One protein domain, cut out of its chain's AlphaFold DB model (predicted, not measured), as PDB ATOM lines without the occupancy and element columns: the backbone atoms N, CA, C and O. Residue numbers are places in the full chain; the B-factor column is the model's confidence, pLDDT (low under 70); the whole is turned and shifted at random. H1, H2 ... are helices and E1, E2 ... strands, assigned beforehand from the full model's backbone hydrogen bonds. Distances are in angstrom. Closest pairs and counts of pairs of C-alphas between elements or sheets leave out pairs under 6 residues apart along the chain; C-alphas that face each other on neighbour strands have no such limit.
ATOM      1  N   ASN A   9     -13.814 -15.231 -31.761       77.00
ATOM      2  CA  ASN A   9     -13.724 -14.749 -33.137       77.00
ATOM      3  C   ASN A   9     -13.756 -15.906 -34.153       77.00
ATOM      4  O   ASN A   9     -14.494 -15.855 -35.131       77.00
ATOM      5  N   GLY A  10     -13.076 -17.027 -33.887       85.00
ATOM      6  CA  GLY A  10     -13.054 -18.179 -34.794       85.00
ATOM      7  C   GLY A  10     -14.422 -18.847 -34.977       85.00
ATOM      8  O   GLY A  10     -14.722 -19.378 -36.047       85.00
ATOM      9  N   ARG A  11     -15.286 -18.815 -33.954       86.81
ATOM     10  CA  ARG A  11     -16.657 -19.338 -34.075       86.81
ATOM     11  C   ARG A  11     -17.564 -18.369 -34.833       86.81
ATOM     12  O   ARG A  11     -18.405 -18.851 -35.588       86.81
ATOM     13  N   LEU A  12     -17.368 -17.062 -34.657       90.94
ATOM     14  CA  LEU A  12     -18.118 -16.009 -35.350       90.94
ATOM     15  C   LEU A  12     -17.775 -15.941 -36.843       90.94
ATOM     16  O   LEU A  12     -18.685 -15.852 -37.671       90.94
ATOM     17  N   VAL A  13     -16.495 -16.109 -37.189       92.00
ATOM     18  CA  VAL A  13     -16.021 -16.257 -38.574       92.00
ATOM     19  C   VAL A  13     -16.649 -17.488 -39.228       92.00
ATOM     20  O   VAL A  13     -17.223 -17.400 -40.308       92.00
ATOM     21  N   ARG A  14     -16.640 -18.649 -38.554       90.81
ATOM     22  CA  ARG A  14     -17.258 -19.878 -39.095       90.81
ATOM     23  C   ARG A  14     -18.769 -19.772 -39.300       90.81
ATOM     24  O   ARG A  14     -19.310 -20.490 -40.136       90.81
ATOM     25  N   SER A  15     -19.466 -18.945 -38.521       89.44
ATOM     26  CA  SER A  15     -20.892 -18.667 -38.733       89.44
ATOM     27  C   SER A  15     -21.156 -17.606 -39.802       89.44
ATOM     28  O   SER A  15     -22.313 -17.424 -40.168       89.44
ATOM     29  N   GLY A  16     -20.120 -16.937 -40.316       90.88
ATOM     30  CA  GLY A  16     -20.260 -15.827 -41.256       90.88
ATOM     31  C   GLY A  16     -20.847 -14.573 -40.616       90.88
ATOM     32  O   GLY A  16     -21.448 -13.782 -41.320       90.88
ATOM     33  N   ILE A  17     -20.711 -14.407 -39.295       93.00
ATOM     34  CA  ILE A  17     -21.088 -13.167 -38.597       93.00
ATOM     35  C   ILE A  17     -19.996 -12.116 -38.789       93.00
ATOM     36  O   ILE A  17     -20.302 -10.961 -39.051       93.00
ATOM     37  N   ILE A  18     -18.732 -12.540 -38.725       93.94
ATOM     38  CA  ILE A  18     -17.594 -11.746 -39.188       93.94
ATOM     39  C   ILE A  18     -17.259 -12.214 -40.616       93.94
ATOM     40  O   ILE A  18     -17.082 -13.425 -40.796       93.94
ATOM     41  N   PRO A  19     -17.164 -11.325 -41.626       92.88
ATOM     42  CA  PRO A  19     -17.343  -9.869 -41.545       92.88
ATOM     43  C   PRO A  19     -18.779  -9.382 -41.821       92.88
ATOM     44  O   PRO A  19     -19.013  -8.186 -41.861       92.88
ATOM     45  N   THR A  20     -19.741 -10.277 -42.075       92.06
ATOM     46  CA  THR A  20     -21.059  -9.899 -42.626       92.06
ATOM     47  C   THR A  20     -21.850  -8.899 -41.777       92.06
ATOM     48  O   THR A  20     -22.561  -8.087 -42.343       92.06
ATOM     49  N   VAL A  21     -21.772  -8.984 -40.444       94.06
ATOM     50  CA  VAL A  21     -22.546  -8.140 -39.507       94.06
ATOM     51  C   VAL A  21     -21.637  -7.232 -38.684       94.06
ATOM     52  O   VAL A  21     -22.012  -6.119 -38.336       94.06
ATOM     53  N   ILE A  22     -20.453  -7.725 -38.320       93.00
ATOM     54  CA  ILE A  22     -19.459  -6.982 -37.544       93.00
ATOM     55  C   ILE A  22     -18.059  -7.311 -38.053       93.00
ATOM     56  O   ILE A  22     -17.799  -8.434 -38.493       93.00
ATOM     57  N   ASP A  23     -17.150  -6.352 -37.921       93.12
ATOM     58  CA  ASP A  23     -15.727  -6.560 -38.173       93.12
ATOM     59  C   ASP A  23     -15.065  -7.388 -37.062       93.12
ATOM     60  O   ASP A  23     -15.648  -7.659 -36.008       93.12
ATOM     61  N   ASP A  24     -13.819  -7.806 -37.299       88.69
ATOM     62  CA  ASP A  24     -13.004  -8.425 -36.254       88.69
ATOM     63  C   ASP A  24     -12.758  -7.441 -35.101       88.69
ATOM     64  O   ASP A  24     -12.588  -6.238 -35.298       88.69
ATOM     65  N   TYR A  25     -12.753  -7.955 -33.875       86.19
ATOM     66  CA  TYR A  25     -12.709  -7.131 -32.674       86.19
ATOM     67  C   TYR A  25     -11.978  -7.833 -31.531       86.19
ATOM     68  O   TYR A  25     -11.870  -9.063 -31.470       86.19
ATOM     69  N   MET A  26     -11.508  -7.041 -30.566       83.00
ATOM     70  CA  MET A  26     -10.990  -7.564 -29.306       83.00
ATOM     71  C   MET A  26     -12.138  -7.736 -28.309       83.00
ATOM     72  O   MET A  26     -12.843  -6.780 -27.991       83.00
ATOM     73  N   LEU A  27     -12.330  -8.953 -27.792       82.25
ATOM     74  CA  LEU A  27     -13.379  -9.227 -26.809       82.25
ATOM     75  C   LEU A  27     -13.046  -8.569 -25.462       82.25
ATOM     76  O   LEU A  27     -12.285  -9.108 -24.662       82.25
ATOM     77  N   ILE A  28     -13.658  -7.415 -25.210       80.50
ATOM     78  CA  ILE A  28     -13.561  -6.688 -23.935       80.50
ATOM     79  C   ILE A  28     -14.705  -7.045 -22.975       80.50
ATOM     80  O   ILE A  28     -14.546  -7.050 -21.752       80.50
ATOM     81  N   LEU A  29     -15.852  -7.407 -23.549       82.75
ATOM     82  CA  LEU A  29     -17.116  -7.630 -22.867       82.75
ATOM     83  C   LEU A  29     -17.718  -8.971 -23.253       82.75
ATOM     84  O   LEU A  29     -17.807  -9.299 -24.432       82.75
ATOM     85  N   GLU A  30     -18.177  -9.721 -22.258       85.88
ATOM     86  CA  GLU A  30     -18.976 -10.918 -22.473       85.88
ATOM     87  C   GLU A  30     -20.460 -10.570 -22.322       85.88
ATOM     88  O   GLU A  30     -20.905 -10.080 -21.279       85.88
ATOM     89  N   LEU A  31     -21.227 -10.857 -23.374       87.62
ATOM     90  CA  LEU A  31     -22.677 -10.716 -23.408       87.62
ATOM     91  C   LEU A  31     -23.329 -12.083 -23.192       87.62
ATOM     92  O   LEU A  31     -23.161 -12.999 -23.999       87.62
ATOM     93  N   LYS A  32     -24.122 -12.214 -22.128       88.06
ATOM     94  CA  LYS A  32     -24.947 -13.395 -21.861       88.06
ATOM     95  C   LYS A  32     -26.410 -13.063 -22.096       88.06
ATOM     96  O   LYS A  32     -26.969 -12.182 -21.446       88.06
ATOM     97  N   VAL A  33     -27.032 -13.814 -23.001       86.19
ATOM     98  CA  VAL A  33     -28.453 -13.689 -23.339       86.19
ATOM     99  C   VAL A  33     -29.178 -14.952 -22.890       86.19
ATOM    100  O   VAL A  33     -28.845 -16.065 -23.312       86.19
ATOM    101  N   ALA A  34     -30.166 -14.798 -22.010       83.75
ATOM    102  CA  ALA A  34     -30.876 -15.919 -21.410       83.75
ATOM    103  C   ALA A  34     -32.398 -15.763 -21.493       83.75
ATOM    104  O   ALA A  34     -32.960 -14.670 -21.537       83.75
ATOM    105  N   ARG A  35     -33.080 -16.907 -21.473       77.12
ATOM    106  CA  ARG A  35     -34.520 -17.025 -21.251       77.12
ATOM    107  C   ARG A  35     -34.747 -18.120 -20.212       77.12
ATOM    108  O   ARG A  35     -33.957 -19.054 -20.128       77.12
ATOM    109  N   LYS A  36     -35.836 -18.026 -19.440       69.75
ATOM    110  CA  LYS A  36     -36.113 -18.809 -18.211       69.75
ATOM    111  C   LYS A  36     -35.712 -20.298 -18.239       69.75
ATOM    112  O   LYS A  36     -35.268 -20.808 -17.221       69.75
ATOM    113  N   TYR A  37     -35.848 -20.974 -19.383       70.69
ATOM    114  CA  TYR A  37     -35.451 -22.381 -19.555       70.69
ATOM    115  C   TYR A  37     -34.548 -22.635 -20.775       70.69
ATOM    116  O   TYR A  37     -34.248 -23.784 -21.085       70.69
ATOM    117  N   TYR A  38     -34.133 -21.585 -21.494       71.69
ATOM    118  CA  TYR A  38     -33.382 -21.704 -22.745       71.69
ATOM    119  C   TYR A  38     -32.306 -20.624 -22.835       71.69
ATOM    120  O   TYR A  38     -32.593 -19.434 -22.734       71.69
ATOM    121  N   HIS A  39     -31.068 -21.044 -23.077       71.81
ATOM    122  CA  HIS A  39     -29.936 -20.143 -23.276       71.81
ATOM    123  C   HIS A  39     -29.659 -19.984 -24.767       71.81
ATOM    124  O   HIS A  39     -29.660 -20.975 -25.504       71.81
ATOM    125  N   ALA A  40     -29.402 -18.754 -25.207       74.69
ATOM    126  CA  ALA A  40     -28.822 -18.527 -26.519       74.69
ATOM    127  C   ALA A  40     -27.323 -18.822 -26.417       74.69
ATOM    128  O   ALA A  40     -26.574 -18.110 -25.756       74.69
ATOM    129  N   ASN A  41     -26.898 -19.916 -27.042       79.81
ATOM    130  CA  ASN A  41     -25.497 -20.294 -27.147       79.81
ATOM    131  C   ASN A  41     -25.082 -20.120 -28.601       79.81
ATOM    132  O   ASN A  41     -25.845 -20.441 -29.506       79.81
ATOM    133  N   LEU A  42     -23.856 -19.674 -28.856       79.88
ATOM    134  CA  LEU A  42     -23.412 -19.466 -30.231       79.88
ATOM    135  C   LEU A  42     -23.601 -20.745 -31.079       79.88
ATOM    136  O   LEU A  42     -22.982 -21.778 -30.803       79.88
ATOM    137  N   ARG A  43     -24.438 -20.637 -32.122       81.81
ATOM    138  CA  ARG A  43     -24.878 -21.698 -33.054       81.81
ATOM    139  C   ARG A  43     -25.895 -22.724 -32.527       81.81
ATOM    140  O   ARG A  43     -26.106 -23.729 -33.204       81.81
ATOM    141  N   ASN A  44     -26.540 -22.525 -31.377       86.62
ATOM    142  CA  ASN A  44     -27.690 -23.364 -31.035       86.62
ATOM    143  C   ASN A  44     -28.957 -22.920 -31.785       86.62
ATOM    144  O   ASN A  44     -29.098 -21.764 -32.170       86.62
ATOM    145  N   MET A  45     -29.884 -23.856 -31.997       88.06
ATOM    146  CA  MET A  45     -31.181 -23.567 -32.602       88.06
ATOM    147  C   MET A  45     -32.234 -23.408 -31.508       88.06
ATOM    148  O   MET A  45     -32.461 -24.322 -30.712       88.06
ATOM    149  N   LEU A  46     -32.905 -22.261 -31.494       87.88
ATOM    150  CA  LEU A  46     -34.054 -21.996 -30.634       87.88
ATOM    151  C   LEU A  46     -35.318 -21.955 -31.492       87.88
ATOM    152  O   LEU A  46     -35.341 -21.347 -32.558       87.88
ATOM    153  N   ARG A  47     -36.385 -22.622 -31.042       88.62
ATOM    154  CA  ARG A  47     -37.661 -22.609 -31.773       88.62
ATOM    155  C   ARG A  47     -38.314 -21.222 -31.662       88.62
ATOM    156  O   ARG A  47     -38.318 -20.686 -30.555       88.62
ATOM    157  N   PRO A  48     -38.979 -20.698 -32.711       90.56
ATOM    158  CA  PRO A  48     -39.602 -19.366 -32.687       90.56
ATOM    159  C   PRO A  48     -40.587 -19.134 -31.536       90.56
ATOM    160  O   PRO A  48     -40.602 -18.063 -30.935       90.56
ATOM    161  N   ARG A  49     -41.357 -20.158 -31.136       90.62
ATOM    162  CA  ARG A  49     -42.245 -20.088 -29.956       90.62
ATOM    163  C   ARG A  49     -41.511 -19.729 -28.656       90.62
ATOM    164  O   ARG A  49     -42.112 -19.233 -27.707       90.62
ATOM    165  N   TYR A  50     -40.202 -19.972 -28.606       86.94
ATOM    166  CA  TYR A  50     -39.341 -19.614 -27.490       86.94
ATOM    167  C   TYR A  50     -38.675 -18.235 -27.633       86.94
ATOM    168  O   TYR A  50     -37.868 -17.900 -26.772       86.94
ATOM    169  N   LEU A  51     -39.026 -17.431 -28.636       89.25
ATOM    170  CA  LEU A  51     -38.429 -16.117 -28.911       89.25
ATOM    171  C   LEU A  51     -39.474 -14.984 -28.960       89.25
ATOM    172  O   LEU A  51     -39.179 -13.886 -29.398       89.25
ATOM    173  N   GLN A  52     -40.703 -15.246 -28.499       91.00
ATOM    174  CA  GLN A  52     -41.841 -14.313 -28.599       91.00
ATOM    175  C   GLN A  52     -41.785 -13.122 -27.624       91.00
ATOM    176  O   GLN A  52     -42.643 -12.251 -27.668       91.00
ATOM    177  N   THR A  53     -40.828 -13.102 -26.698       89.19
ATOM    178  CA  THR A  53     -40.642 -12.000 -25.743       89.19
ATOM    179  C   THR A  53     -39.161 -11.684 -25.641       89.19
ATOM    180  O   THR A  53     -38.337 -12.586 -25.821       89.19
ATOM    181  N   ALA A  54     -38.837 -10.444 -25.271       90.06
ATOM    182  CA  ALA A  54     -37.459 -10.024 -25.049       90.06
ATOM    183  C   ALA A  54     -36.725 -10.958 -24.053       90.06
ATOM    184  O   ALA A  54     -37.335 -11.412 -23.071       90.06
ATOM    185  N   PRO A  55     -35.447 -11.294 -24.310       91.31
ATOM    186  CA  PRO A  55     -34.624 -12.077 -23.395       91.31
ATOM    187  C   PRO A  55     -34.092 -11.215 -22.242       91.31
ATOM    188  O   PRO A  55     -34.103  -9.987 -22.308       91.31
ATOM    189  N   SER A  56     -33.572 -11.857 -21.195       91.75
ATOM    190  CA  SER A  56     -32.738 -11.161 -20.218       91.75
ATOM    191  C   SER A  56     -31.306 -11.054 -20.734       91.75
ATOM    192  O   SER A  56     -30.776 -11.984 -21.354       91.75
ATOM    193  N   VAL A  57     -30.674  -9.915 -20.458       90.50
ATOM    194  CA  VAL A  57     -29.302  -9.622 -20.865       90.50
ATOM    195  C   VAL A  57     -28.441  -9.384 -19.633       90.50
ATOM    196  O   VAL A  57     -28.842  -8.678 -18.710       90.50
ATOM    197  N   HIS A  58     -27.251  -9.974 -19.626       89.69
ATOM    198  CA  HIS A  58     -26.230  -9.741 -18.617       89.69
ATOM    199  C   HIS A  58     -24.895  -9.444 -19.300       89.69
ATOM    200  O   HIS A  58     -24.472 -10.188 -20.185       89.69
ATOM    201  N   ILE A  59     -24.248  -8.354 -18.892       86.19
ATOM    202  CA  ILE A  59     -22.962  -7.904 -19.424       86.19
ATOM    203  C   ILE A  59     -21.931  -8.035 -18.308       86.19
ATOM    204  O   ILE A  59     -22.150  -7.546 -17.201       86.19
ATOM    205  N   GLN A  60     -20.812  -8.694 -18.597       84.56
ATOM    206  CA  GLN A  60     -19.711  -8.873 -17.652       84.56
ATOM    207  C   GLN A  60     -18.354  -8.701 -18.347       84.56
ATOM    208  O   GLN A  60     -18.253  -8.810 -19.570       84.56
ATOM    209  N   LYS A  61     -17.295  -8.434 -17.574       78.06
ATOM    210  CA  LYS A  61     -15.933  -8.293 -18.114       78.06
ATOM    211  C   LYS A  61     -15.463  -9.626 -18.705       78.06
ATOM    212  O   LYS A  61     -15.631 -10.662 -18.068       78.06
ATOM    213  N   ALA A  62     -14.867  -9.591 -19.897       74.38
ATOM    214  CA  ALA A  62     -14.300 -10.789 -20.526       74.38
ATOM    215  C   ALA A  62     -12.815 -11.008 -20.181       74.38
ATOM    216  O   ALA A  62     -12.326 -12.133 -20.268       74.38
ATOM    217  N   VAL A  63     -12.092  -9.942 -19.810       70.12
ATOM    218  CA  VAL A  63     -10.652  -9.977 -19.515       70.12
ATOM    219  C   VAL A  63     -10.340  -9.102 -18.301       70.12
ATOM    220  O   VAL A  63     -10.660  -7.916 -18.286       70.12
ATOM    221  N   ASP A  64      -9.655  -9.673 -17.308       63.34
ATOM    222  CA  ASP A  64      -9.381  -9.006 -16.026       63.34
ATOM    223  C   ASP A  64      -8.273  -7.938 -16.093       63.34
ATOM    224  O   ASP A  64      -8.206  -7.065 -15.234       63.34
ATOM    225  N   LYS A  65      -7.375  -8.004 -17.087       56.16
ATOM    226  CA  LYS A  65      -6.035  -7.394 -16.964       56.16
ATOM    227  C   LYS A  65      -5.798  -6.071 -17.710       56.16
ATOM    228  O   LYS A  65      -4.766  -5.457 -17.477       56.16
ATOM    229  N   ILE A  66      -6.688  -5.633 -18.609       55.50
ATOM    230  CA  ILE A  66      -6.438  -4.444 -19.470       55.50
ATOM    231  C   ILE A  66      -7.516  -3.347 -19.322       55.50
ATOM    232  O   ILE A  66      -7.281  -2.202 -19.682       55.50
ATOM    233  N   LEU A  67      -8.686  -3.656 -18.752       54.38
ATOM    234  CA  LEU A  67      -9.890  -2.812 -18.846       54.38
ATOM    235  C   LEU A  67     -10.429  -2.330 -17.493       54.38
ATOM    236  O   LEU A  67     -11.611  -1.989 -17.400       54.38
ATOM    237  N   SER A  68      -9.616  -2.345 -16.428       54.31
ATOM    238  CA  SER A  68     -10.058  -1.841 -15.120       54.31
ATOM    239  C   SER A  68     -10.638  -0.439 -15.257       54.31
ATOM    240  O   SER A  68     -11.746  -0.236 -14.785       54.31
ATOM    241  N   ASP A  69      -9.979   0.427 -16.027       56.00
ATOM    242  CA  ASP A  69     -10.283   1.859 -16.064       56.00
ATOM    243  C   ASP A  69     -11.465   2.200 -16.986       56.00
ATOM    244  O   ASP A  69     -12.297   3.030 -16.631       56.00
ATOM    245  N   ILE A  70     -11.611   1.511 -18.129       60.00
ATOM    246  CA  ILE A  70     -12.731   1.732 -19.071       60.00
ATOM    247  C   ILE A  70     -14.070   1.292 -18.462       60.00
ATOM    248  O   ILE A  70     -15.117   1.854 -18.766       60.00
ATOM    249  N   MET A  71     -14.052   0.273 -17.600       59.62
ATOM    250  CA  MET A  71     -15.267  -0.355 -17.076       59.62
ATOM    251  C   MET A  71     -15.624   0.044 -15.640       59.62
ATOM    252  O   MET A  71     -16.627  -0.440 -15.118       59.62
ATOM    253  N   THR A  72     -14.800   0.848 -14.968       61.78
ATOM    254  CA  THR A  72     -15.122   1.424 -13.648       61.78
ATOM    255  C   THR A  72     -15.867   2.744 -13.739       61.78
ATOM    256  O   THR A  72     -16.355   3.228 -12.719       61.78
ATOM    257  N   ASP A  73     -15.969   3.321 -14.934       68.44
ATOM    258  CA  ASP A  73     -16.749   4.527 -15.147       68.44
ATOM    259  C   ASP A  73     -18.248   4.195 -15.100       68.44
ATOM    260  O   ASP A  73     -18.813   3.584 -16.010       68.44
ATOM    261  N   SER A  74     -18.894   4.595 -14.006       71.62
ATOM    262  CA  SER A  74     -20.331   4.423 -13.791       71.62
ATOM    263  C   SER A  74     -21.194   5.247 -14.754       71.62
ATOM    264  O   SER A  74     -22.406   5.039 -14.787       71.62
TER     265      SER A  74
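AT A GLANCE: This is residues 9 to 74 of the 100 residues of an uncharacterized protein of Fusarium sp. AF-8 (UniProt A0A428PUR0). Little regular structure is here: a two-stranded hairpin, E1 and E2, with a wide loop, residues 36 to 55, at one end, a tail, residues 62 to 74, at the other, and the short helix H1 off to one side. The 66 printed residues run H1, E1, E2, a mixed class with only 19 in named elements; the sheet is antiparallel. The whole is loose, with radius of gyration of the C-alphas 14.6 A, and only just flat, spanning 41 by 28 by 15 A.

HOW THE PARTS SIT: Look first at E1, residues 29 to 35, and E2, residues 56 to 61, antiparallel at 158 degrees; N 32 and O 58 are 2.8 A apart, within hydrogen-bond range. H1, residues 9 to 14, is apart from E2; its O i to N i+4 pairs are within range.

IN THESE COORDINATES: Find C-alpha 29 at (-17.116, -7.630, -22.867); E1 runs 19.8 A. E2 runs 17.2 A to C-alpha 61 at (-15.933, -8.293, -18.114). H1 spans 8.6 A.

THE WHOLE: The farthest C-alphas, Arg 49 and Asp 69, are 41.2 A apart. The printed part has no cut; both links are long. Residue 36 and residues 64 to 73 have pLDDT under 70.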